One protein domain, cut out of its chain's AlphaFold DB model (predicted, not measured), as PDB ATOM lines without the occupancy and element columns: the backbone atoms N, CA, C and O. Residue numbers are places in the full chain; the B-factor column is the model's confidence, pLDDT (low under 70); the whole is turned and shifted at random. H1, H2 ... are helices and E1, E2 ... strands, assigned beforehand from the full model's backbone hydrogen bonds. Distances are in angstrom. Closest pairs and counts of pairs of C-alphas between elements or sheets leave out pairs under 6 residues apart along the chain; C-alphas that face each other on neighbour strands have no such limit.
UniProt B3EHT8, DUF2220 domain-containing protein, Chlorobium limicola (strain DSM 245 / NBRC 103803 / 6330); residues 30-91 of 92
ATOM      1  N   LYS A  30      -2.883   5.122  34.900       91.12
ATOM      2  CA  LYS A  30      -3.804   3.986  35.018       91.12
ATOM      3  C   LYS A  30      -4.111   3.677  36.487       91.12
ATOM      4  O   LYS A  30      -5.274   3.705  36.872       91.12
ATOM      5  N   THR A  31      -3.075   3.486  37.305       90.38
ATOM      6  CA  THR A  31      -3.208   3.203  38.741       90.38
ATOM      7  C   THR A  31      -3.971   4.294  39.480       90.38
ATOM      8  O   THR A  31      -4.874   3.978  40.255       90.38
ATOM      9  N   LEU A  32      -3.674   5.567  39.190       91.19
ATOM     10  CA  LEU A  32      -4.379   6.703  39.784       91.19
ATOM     11  C   LEU A  32      -5.882   6.681  39.463       91.19
ATOM     12  O   LEU A  32      -6.703   6.887  40.353       91.19
ATOM     13  N   ILE A  33      -6.251   6.451  38.201       92.50
ATOM     14  CA  ILE A  33      -7.653   6.481  37.759       92.50
ATOM     15  C   ILE A  33      -8.439   5.263  38.258       92.50
ATOM     16  O   ILE A  33      -9.591   5.421  38.659       92.50
ATOM     17  N   GLU A  34      -7.834   4.073  38.264       93.75
ATOM     18  CA  GLU A  34      -8.463   2.843  38.771       93.75
ATOM     19  C   GLU A  34      -8.801   2.942  40.266       93.75
ATOM     20  O   GLU A  34      -9.816   2.413  40.709       93.75
ATOM     21  N   HIS A  35      -8.008   3.698  41.028       93.12
ATOM     22  CA  HIS A  35      -8.179   3.874  42.470       93.12
ATOM     23  C   HIS A  35      -8.771   5.237  42.845       93.12
ATOM     24  O   HIS A  35      -8.434   5.795  43.887       93.12
ATOM     25  N   ARG A  36      -9.706   5.765  42.043       93.00
ATOM     26  CA  ARG A  36     -10.444   7.010  42.354       93.00
ATOM     27  C   ARG A  36     -11.088   7.027  43.742       93.00
ATOM     28  O   ARG A  36     -11.159   8.074  44.369       93.00
ATOM     29  N   LEU A  37     -11.530   5.871  44.236       93.94
ATOM     30  CA  LEU A  37     -12.100   5.731  45.585       93.94
ATOM     31  C   LEU A  37     -11.071   5.934  46.711       93.94
ATOM     32  O   LEU A  37     -11.453   6.124  47.864       93.94
ATOM     33  N   LEU A  38      -9.778   5.874  46.387       93.12
ATOM     34  CA  LEU A  38      -8.660   6.108  47.300       93.12
ATOM     35  C   LEU A  38      -8.056   7.507  47.115       93.12
ATOM     36  O   LEU A  38      -6.939   7.752  47.566       93.12
ATOM     37  N   TRP A  39      -8.755   8.412  46.426       92.62
ATOM     38  CA  TRP A  39      -8.329   9.801  46.329       92.62
ATOM     39  C   TRP A  39      -8.619  10.533  47.638       92.62
ATOM     40  O   TRP A  39      -9.750  10.552  48.123       92.62
ATOM     41  N   GLY A  40      -7.580  11.140  48.189       89.38
ATOM     42  CA  GLY A  40      -7.637  12.130  49.245       89.38
ATOM     43  C   GLY A  40      -7.368  13.533  48.703       89.38
ATOM     44  O   GLY A  40      -7.204  13.753  47.499       89.38
ATOM     45  N   VAL A  41      -7.302  14.478  49.633       87.81
ATOM     46  CA  VAL A  41      -6.902  15.861  49.372       87.81
ATOM     47  C   VAL A  41      -5.514  16.059  49.964       87.81
ATOM     48  O   VAL A  41      -5.309  15.791  51.144       87.81
ATOM     49  N   GLU A  42      -4.578  16.538  49.155       85.25
ATOM     50  CA  GLU A  42      -3.251  16.966  49.577       85.25
ATOM     51  C   GLU A  42      -3.355  18.353  50.239       85.25
ATOM     52  O   GLU A  42      -3.617  19.343  49.544       85.25
ATOM     53  N   PRO A  43      -3.206  18.474  51.572       78.81
ATOM     54  CA  PRO A  43      -3.276  19.771  52.238       78.81
ATOM     55  C   PRO A  43      -2.154  20.727  51.809       78.81
ATOM     56  O   PRO A  43      -2.370  21.941  51.823       78.81
ATOM     57  N   SER A  44      -0.986  20.204  51.423       79.31
ATOM     58  CA  SER A  44       0.196  20.990  51.063       79.31
ATOM     59  C   SER A  44       0.844  20.432  49.790       79.31
ATOM     60  O   SER A  44       1.859  19.738  49.876       79.31
ATOM     61  N   PRO A  45       0.278  20.713  48.600       72.00
ATOM     62  CA  PRO A  45       0.774  20.145  47.354       72.00
ATOM     63  C   PRO A  45       2.187  20.632  47.051       72.00
ATOM     64  O   PRO A  45       2.474  21.826  47.122       72.00
ATOM     65  N   GLU A  46       3.052  19.692  46.680       73.31
ATOM     66  CA  GLU A  46       4.395  19.993  46.199       73.31
ATOM     67  C   GLU A  46       4.316  20.714  44.846       73.31
ATOM     68  O   GLU A  46       3.541  20.332  43.965       73.31
ATOM     69  N   THR A  47       5.109  21.773  44.687       73.88
ATOM     70  CA  THR A  47       5.146  22.583  43.456       73.88
ATOM     71  C   THR A  47       6.542  22.677  42.857       73.88
ATOM     72  O   THR A  47       6.736  23.377  41.865       73.88
ATOM     73  N   VAL A  48       7.533  22.019  43.462       80.50
ATOM     74  CA  VAL A  48       8.910  22.015  42.969       80.50
ATOM     75  C   VAL A  48       9.039  21.133  41.722       80.50
ATOM     76  O   VAL A  48       8.361  20.118  41.563       80.50
ATOM     77  N   GLU A  49       9.940  21.531  40.829       76.94
ATOM     78  CA  GLU A  49      10.308  20.767  39.637       76.94
ATOM     79  C   GLU A  49      11.059  19.480  40.004       76.94
ATOM     80  O   GLU A  49      12.047  19.496  40.746       76.94
ATOM     81  N   LEU A  50      10.614  18.348  39.450       78.31
ATOM     82  CA  LEU A  50      11.152  17.032  39.780       78.31
ATOM     83  C   LEU A  50      12.017  16.483  38.642       78.31
ATOM     84  O   LEU A  50      11.522  15.978  37.642       78.31
ATOM     85  N   THR A  51      13.338  16.524  38.796       79.50
ATOM     86  CA  THR A  51      14.271  16.258  37.684       79.50
ATOM     87  C   THR A  51      14.456  14.781  37.322       79.50
ATOM     88  O   THR A  51      14.953  14.476  36.237       79.50
ATOM     89  N   ARG A  52      14.067  13.844  38.196       78.12
ATOM     90  CA  ARG A  52      14.257  12.394  38.011       78.12
ATOM     91  C   ARG A  52      12.985  11.640  37.632       78.12
ATOM     92  O   ARG A  52      13.008  10.414  37.662       78.12
ATOM     93  N   LEU A  53      11.913  12.326  37.244       81.69
ATOM     94  CA  LEU A  53      10.727  11.659  36.711       81.69
ATOM     95  C   LEU A  53      10.972  11.143  35.283       81.69
ATOM     96  O   LEU A  53      11.757  11.697  34.500       81.69
ATOM     97  N   THR A  54      10.318  10.041  34.932       84.38
ATOM     98  CA  THR A  54      10.117   9.651  33.535       84.38
ATOM     99  C   THR A  54       9.202  10.656  32.835       84.38
ATOM    100  O   THR A  54       8.541  11.464  33.483       84.38
ATOM    101  N   GLY A  55       9.150  10.636  31.499       87.81
ATOM    102  CA  GLY A  55       8.244  11.528  30.765       87.81
ATOM    103  C   GLY A  55       6.773  11.300  31.136       87.81
ATOM    104  O   GLY A  55       6.013  12.256  31.263       87.81
ATOM    105  N   GLU A  56       6.388  10.044  31.372       88.50
ATOM    106  CA  GLU A  56       5.029   9.676  31.784       88.50
ATOM    107  C   GLU A  56       4.721  10.110  33.221       88.50
ATOM    108  O   GLU A  56       3.647  10.651  33.488       88.50
ATOM    109  N   GLU A  57       5.673   9.922  34.136       87.12
ATOM    110  CA  GLU A  57       5.556  10.378  35.524       87.12
ATOM    111  C   GLU A  57       5.473  11.904  35.603       87.12
ATOM    112  O   GLU A  57       4.635  12.429  36.332       87.12
ATOM    113  N   MET A  58       6.291  12.618  34.824       88.12
ATOM    114  CA  MET A  58       6.250  14.079  34.751       88.12
ATOM    115  C   MET A  58       4.895  14.560  34.237       88.12
ATOM    116  O   MET A  58       4.277  15.422  34.850       88.12
ATOM    117  N   ALA A  59       4.376  13.954  33.166       90.69
ATOM    118  CA  ALA A  59       3.057  14.301  32.649       90.69
ATOM    119  C   ALA A  59       1.942  14.041  33.679       90.69
ATOM    120  O   ALA A  59       0.985  14.811  33.774       90.69
ATOM    121  N   LEU A  60       2.033  12.961  34.462       89.69
ATOM    122  CA  LEU A  60       1.085  12.704  35.546       89.69
ATOM    123  C   LEU A  60       1.210  13.743  36.667       89.69
ATOM    124  O   LEU A  60       0.192  14.264  37.120       89.69
ATOM    125  N   TYR A  61       2.436  14.057  37.083       86.75
ATOM    126  CA  TYR A  61       2.725  15.073  38.092       86.75
ATOM    127  C   TYR A  61       2.198  16.451  37.677       86.75
ATOM    128  O   TYR A  61       1.495  17.099  38.452       86.75
ATOM    129  N   ASP A  62       2.423  16.848  36.424       88.88
ATOM    130  CA  ASP A  62       1.914  18.091  35.846       88.88
ATOM    131  C   ASP A  62       0.385  18.184  35.917       88.88
ATOM    132  O   ASP A  62      -0.162  19.218  36.300       88.88
ATOM    133  N   ASN A  63      -0.311  17.086  35.612       89.56
ATOM    134  CA  ASN A  63      -1.771  17.016  35.696       89.56
ATOM    135  C   ASN A  63      -2.305  17.094  37.137       89.56
ATOM    136  O   ASN A  63      -3.432  17.551  37.351       89.56
ATOM    137  N   LEU A  64      -1.536  16.607  38.115       87.81
ATOM    138  CA  LEU A  64      -1.884  16.690  39.533       87.81
ATOM    139  C   LEU A  64      -1.681  18.116  40.059       87.81
ATOM    140  O   LEU A  64      -2.600  18.671  40.661       87.81
ATOM    141  N   ARG A  65      -0.531  18.748  39.774       84.75
ATOM    142  CA  ARG A  65      -0.242  20.126  40.219       84.75
ATOM    143  C   ARG A  65      -1.133  21.172  39.548       84.75
ATOM    144  O   ARG A  65      -1.449  22.182  40.166       84.75
ATOM    145  N   SER A  66      -1.548  20.948  38.298       88.31
ATOM    146  CA  SER A  66      -2.466  21.848  37.589       88.31
ATOM    147  C   SER A  66      -3.912  21.724  38.073       88.31
ATOM    148  O   SER A  66      -4.753  22.539  37.697       88.31
ATOM    149  N   GLY A  67      -4.227  20.684  38.851       85.88
ATOM    150  CA  GLY A  67      -5.591  20.354  39.251       85.88
ATOM    151  C   GLY A  67      -6.461  19.801  38.115       85.88
ATOM    152  O   GLY A  67      -7.671  19.668  38.284       85.88
ATOM    153  N   SER A  68      -5.885  19.444  36.959       89.25
ATOM    154  CA  SER A  68      -6.646  18.957  35.793       89.25
ATOM    155  C   SER A  68      -7.381  17.635  36.045       89.25
ATOM    156  O   SER A  68      -8.341  17.320  35.342       89.25
ATOM    157  N   LEU A  69      -6.949  16.853  37.037       86.44
ATOM    158  CA  LEU A  69      -7.605  15.605  37.451       86.44
ATOM    159  C   LEU A  69      -8.535  15.776  38.665       86.44
ATOM    160  O   LEU A  69      -9.260  14.841  39.001       86.44
ATOM    161  N   GLY A  70      -8.536  16.957  39.282       87.31
ATOM    162  CA  GLY A  70      -9.218  17.286  40.530       87.31
ATOM    163  C   GLY A  70      -8.356  18.215  41.387       87.31
ATOM    164  O   GLY A  70      -7.131  18.224  41.268       87.31
ATOM    165  N   GLU A  71      -8.985  19.002  42.257       87.56
ATOM    166  CA  GLU A  71      -8.263  19.927  43.131       87.56
ATOM    167  C   GLU A  71      -7.467  19.155  44.193       87.56
ATOM    168  O   GLU A  71      -8.041  18.406  44.981       87.56
ATOM    169  N   ARG A  72      -6.138  19.350  44.207       85.00
ATOM    170  CA  ARG A  72      -5.215  18.792  45.214       85.00
ATOM    171  C   ARG A  72      -5.359  17.277  45.402       85.00
ATOM    172  O   ARG A  72      -5.365  16.787  46.524       85.00
ATOM    173  N   VAL A  73      -5.493  16.517  44.317       88.94
ATOM    174  CA  VAL A  73      -5.647  15.055  44.398       88.94
ATOM    175  C   VAL A  73      -4.387  14.407  44.982       88.94
ATOM    176  O   VAL A  73      -3.297  14.550  44.429       88.94
ATOM    177  N   ARG A  74      -4.557  13.622  46.052       88.88
ATOM    178  CA  ARG A  74      -3.558  12.678  46.578       88.88
ATOM    179  C   ARG A  74      -4.079  11.257  46.423       88.88
ATOM    180  O   ARG A  74      -5.238  10.994  46.714       88.88
ATOM    181  N   LEU A  75      -3.233  10.329  45.988       89.31
ATOM    182  CA  LEU A  75      -3.556   8.905  46.039       89.31
ATOM    183  C   LEU A  75      -3.057   8.326  47.364       89.31
ATOM    184  O   LEU A  75      -1.860   8.382  47.636       89.31
ATOM    185  N   GLU A  76      -3.954   7.737  48.153       89.19
ATOM    186  CA  GLU A  76      -3.606   6.984  49.366       89.19
ATOM    187  C   GLU A  76      -3.063   5.603  48.959       89.19
ATOM    188  O   GLU A  76      -3.761   4.585  49.024       89.19
ATOM    189  N   GLN A  77      -1.835   5.573  48.435       85.12
ATOM    190  CA  GLN A  77      -1.205   4.364  47.895       85.12
ATOM    191  C   GLN A  77      -1.105   3.239  48.932       85.12
ATOM    192  O   GLN A  77      -1.226   2.071  48.577       85.12
ATOM    193  N   GLU A  78      -0.964   3.575  50.214       88.00
ATOM    194  CA  GLU A  78      -0.968   2.637  51.338       88.00
ATOM    195  C   GLU A  78      -2.285   1.853  51.482       88.00
ATOM    196  O   GLU A  78      -2.322   0.817  52.144       88.00
ATOM    197  N   ARG A  79      -3.368   2.330  50.852       88.88
ATOM    198  CA  ARG A  79      -4.677   1.664  50.822       88.88
ATOM    199  C   ARG A  79      -4.882   0.802  49.577       88.88
ATOM    200  O   ARG A  79      -5.916   0.139  49.475       88.88
ATOM    201  N   ILE A  80      -3.945   0.810  48.629       88.56
ATOM    202  CA  ILE A  80      -3.987  -0.087  47.472       88.56
ATOM    203  C   ILE A  80      -3.719  -1.511  47.960       88.56
ATOM    204  O   ILE A  80      -2.765  -1.771  48.691       88.56
ATOM    205  N   GLY A  81      -4.582  -2.441  47.554       91.62
ATOM    206  CA  GLY A  81      -4.462  -3.843  47.939       91.62
ATOM    207  C   GLY A  81      -3.149  -4.461  47.456       91.62
ATOM    208  O   GLY A  81      -2.695  -4.197  46.342       91.62
ATOM    209  N   PHE A  82      -2.563  -5.331  48.278       90.38
ATOM    210  CA  PHE A  82      -1.301  -6.005  47.962       90.38
ATOM    211  C   PHE A  82      -1.360  -6.803  46.648       90.38
ATOM    212  O   PHE A  82      -0.396  -6.804  45.888       90.38
ATOM    213  N   ASP A  83      -2.507  -7.399  46.317       93.44
ATOM    214  CA  ASP A  83      -2.692  -8.128  45.055       93.44
ATOM    215  C   ASP A  83      -2.499  -7.230  43.824       93.44
ATOM    216  O   ASP A  83      -1.928  -7.657  42.820       93.44
ATOM    217  N   TYR A  84      -2.912  -5.959  43.910       91.81
ATOM    218  CA  TYR A  84      -2.683  -4.990  42.839       91.81
ATOM    219  C   TYR A  84      -1.196  -4.688  42.677       91.81
ATOM    220  O   TYR A  84      -0.696  -4.613  41.557       91.81
ATOM    221  N   LEU A  85      -0.475  -4.542  43.793       88.88
ATOM    222  CA  LEU A  85       0.970  -4.342  43.778       88.88
ATOM    223  C   LEU A  85       1.682  -5.526  43.106       88.88
ATOM    224  O   LEU A  85       2.511  -5.313  42.225       88.88
ATOM    225  N   VAL A  86       1.330  -6.762  43.468       92.62
ATOM    226  CA  VAL A  86       1.896  -7.978  42.856       92.62
ATOM    227  C   VAL A  86       1.597  -8.037  41.354       92.62
ATOM    228  O   VAL A  86       2.491  -8.326  40.553       92.62
ATOM    229  N   ALA A  87       0.365  -7.713  40.954       91.06
ATOM    230  CA  ALA A  87      -0.013  -7.650  39.546       91.06
ATOM    231  C   ALA A  87       0.783  -6.578  38.784       91.06
ATOM    232  O   ALA A  87       1.299  -6.857  37.706       91.06
ATOM    233  N   ALA A  88       0.939  -5.380  39.355       87.44
ATOM    234  CA  ALA A  88       1.707  -4.294  38.749       87.44
ATOM    235  C   ALA A  88       3.189  -4.669  38.576       87.44
ATOM    236  O   ALA A  88       3.762  -4.445  37.511       87.44
ATOM    237  N   LEU A  89       3.797  -5.304  39.582       87.31
ATOM    238  CA  LEU A  89       5.186  -5.771  39.517       87.31
ATOM    239  C   LEU A  89       5.408  -6.846  38.450       87.31
ATOM    240  O   LEU A  89       6.487  -6.920  37.878       87.31
ATOM    241  N   SER A  90       4.388  -7.651  38.153       88.81
ATOM    242  CA  SER A  90       4.458  -8.684  37.111       88.81
ATOM    243  C   SER A  90       4.439  -8.110  35.687       88.81
ATOM    244  O   SER A  90       4.581  -8.860  34.725       88.81
ATOM    245  N   THR A  91       4.218  -6.798  35.544       77.50
ATOM    246  CA  THR A  91       4.165  -6.087  34.253       77.50
ATOM    247  C   THR A  91       5.369  -5.180  33.996       77.50
ATOM    248  O   THR A  91       5.409  -4.524  32.954       77.50
TER     249      THR A  91
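Overview. This is residues 30 to 91 of the 92 residues of the protein "DUF2220 domain-containing protein" of Chlorobium limicola (strain DSM 245 / NBRC 103803 / 6330) (UniProt B3EHT8). A short ribbon of two strands, E1 and E2, forms the base of an open arrangement of three separate helices, with H3 at one end and H2, with the loop of residues 42 to 54, at the other. The 62 printed residues hold H1, E1, H2, E2, H3 in that order; the sheet E1 - E2 is antiparallel. The class is mostly helix, with under half of the residues in named elements. It is only just compact, close to loose: radius of gyration of the C-alphas 12.5 A, spans 32 by 24 by 16 A.

Along the chain. H1, residues 30 to 34, is 6.1 A long and begins at C-alpha 30 (-3.804, 3.986, 35.018). E1, 39 to 41, is 6.9 A; H2, 55 to 65, 15.3 A; E2, 73 to 75, 6.7 A. H3, 82 to 89, 10.7 A, ends at C-alpha 89 (5.186, -5.771, 39.517).

Arrangement. E1 and E2 run at 129 degrees; N 40 and O 74 are within hydrogen-bond range, 2.8 A. The closest C-alphas of H1 and E2 are Leu 32 and Leu 75, 6.7 A; of H2 and E2, Leu 64 and Val 73, 6.4 A. H1, H2 and H3 are apart from one another. In all three helices every O i to N i+4 pair is within range.

Size, cuts and confidence. The C-alphas farthest apart, Pro 43 and Ser 90, are 33.1 A apart. The printed part has no cut; the link E1 to H2 is long. No printed residue is under 70 in pLDDT.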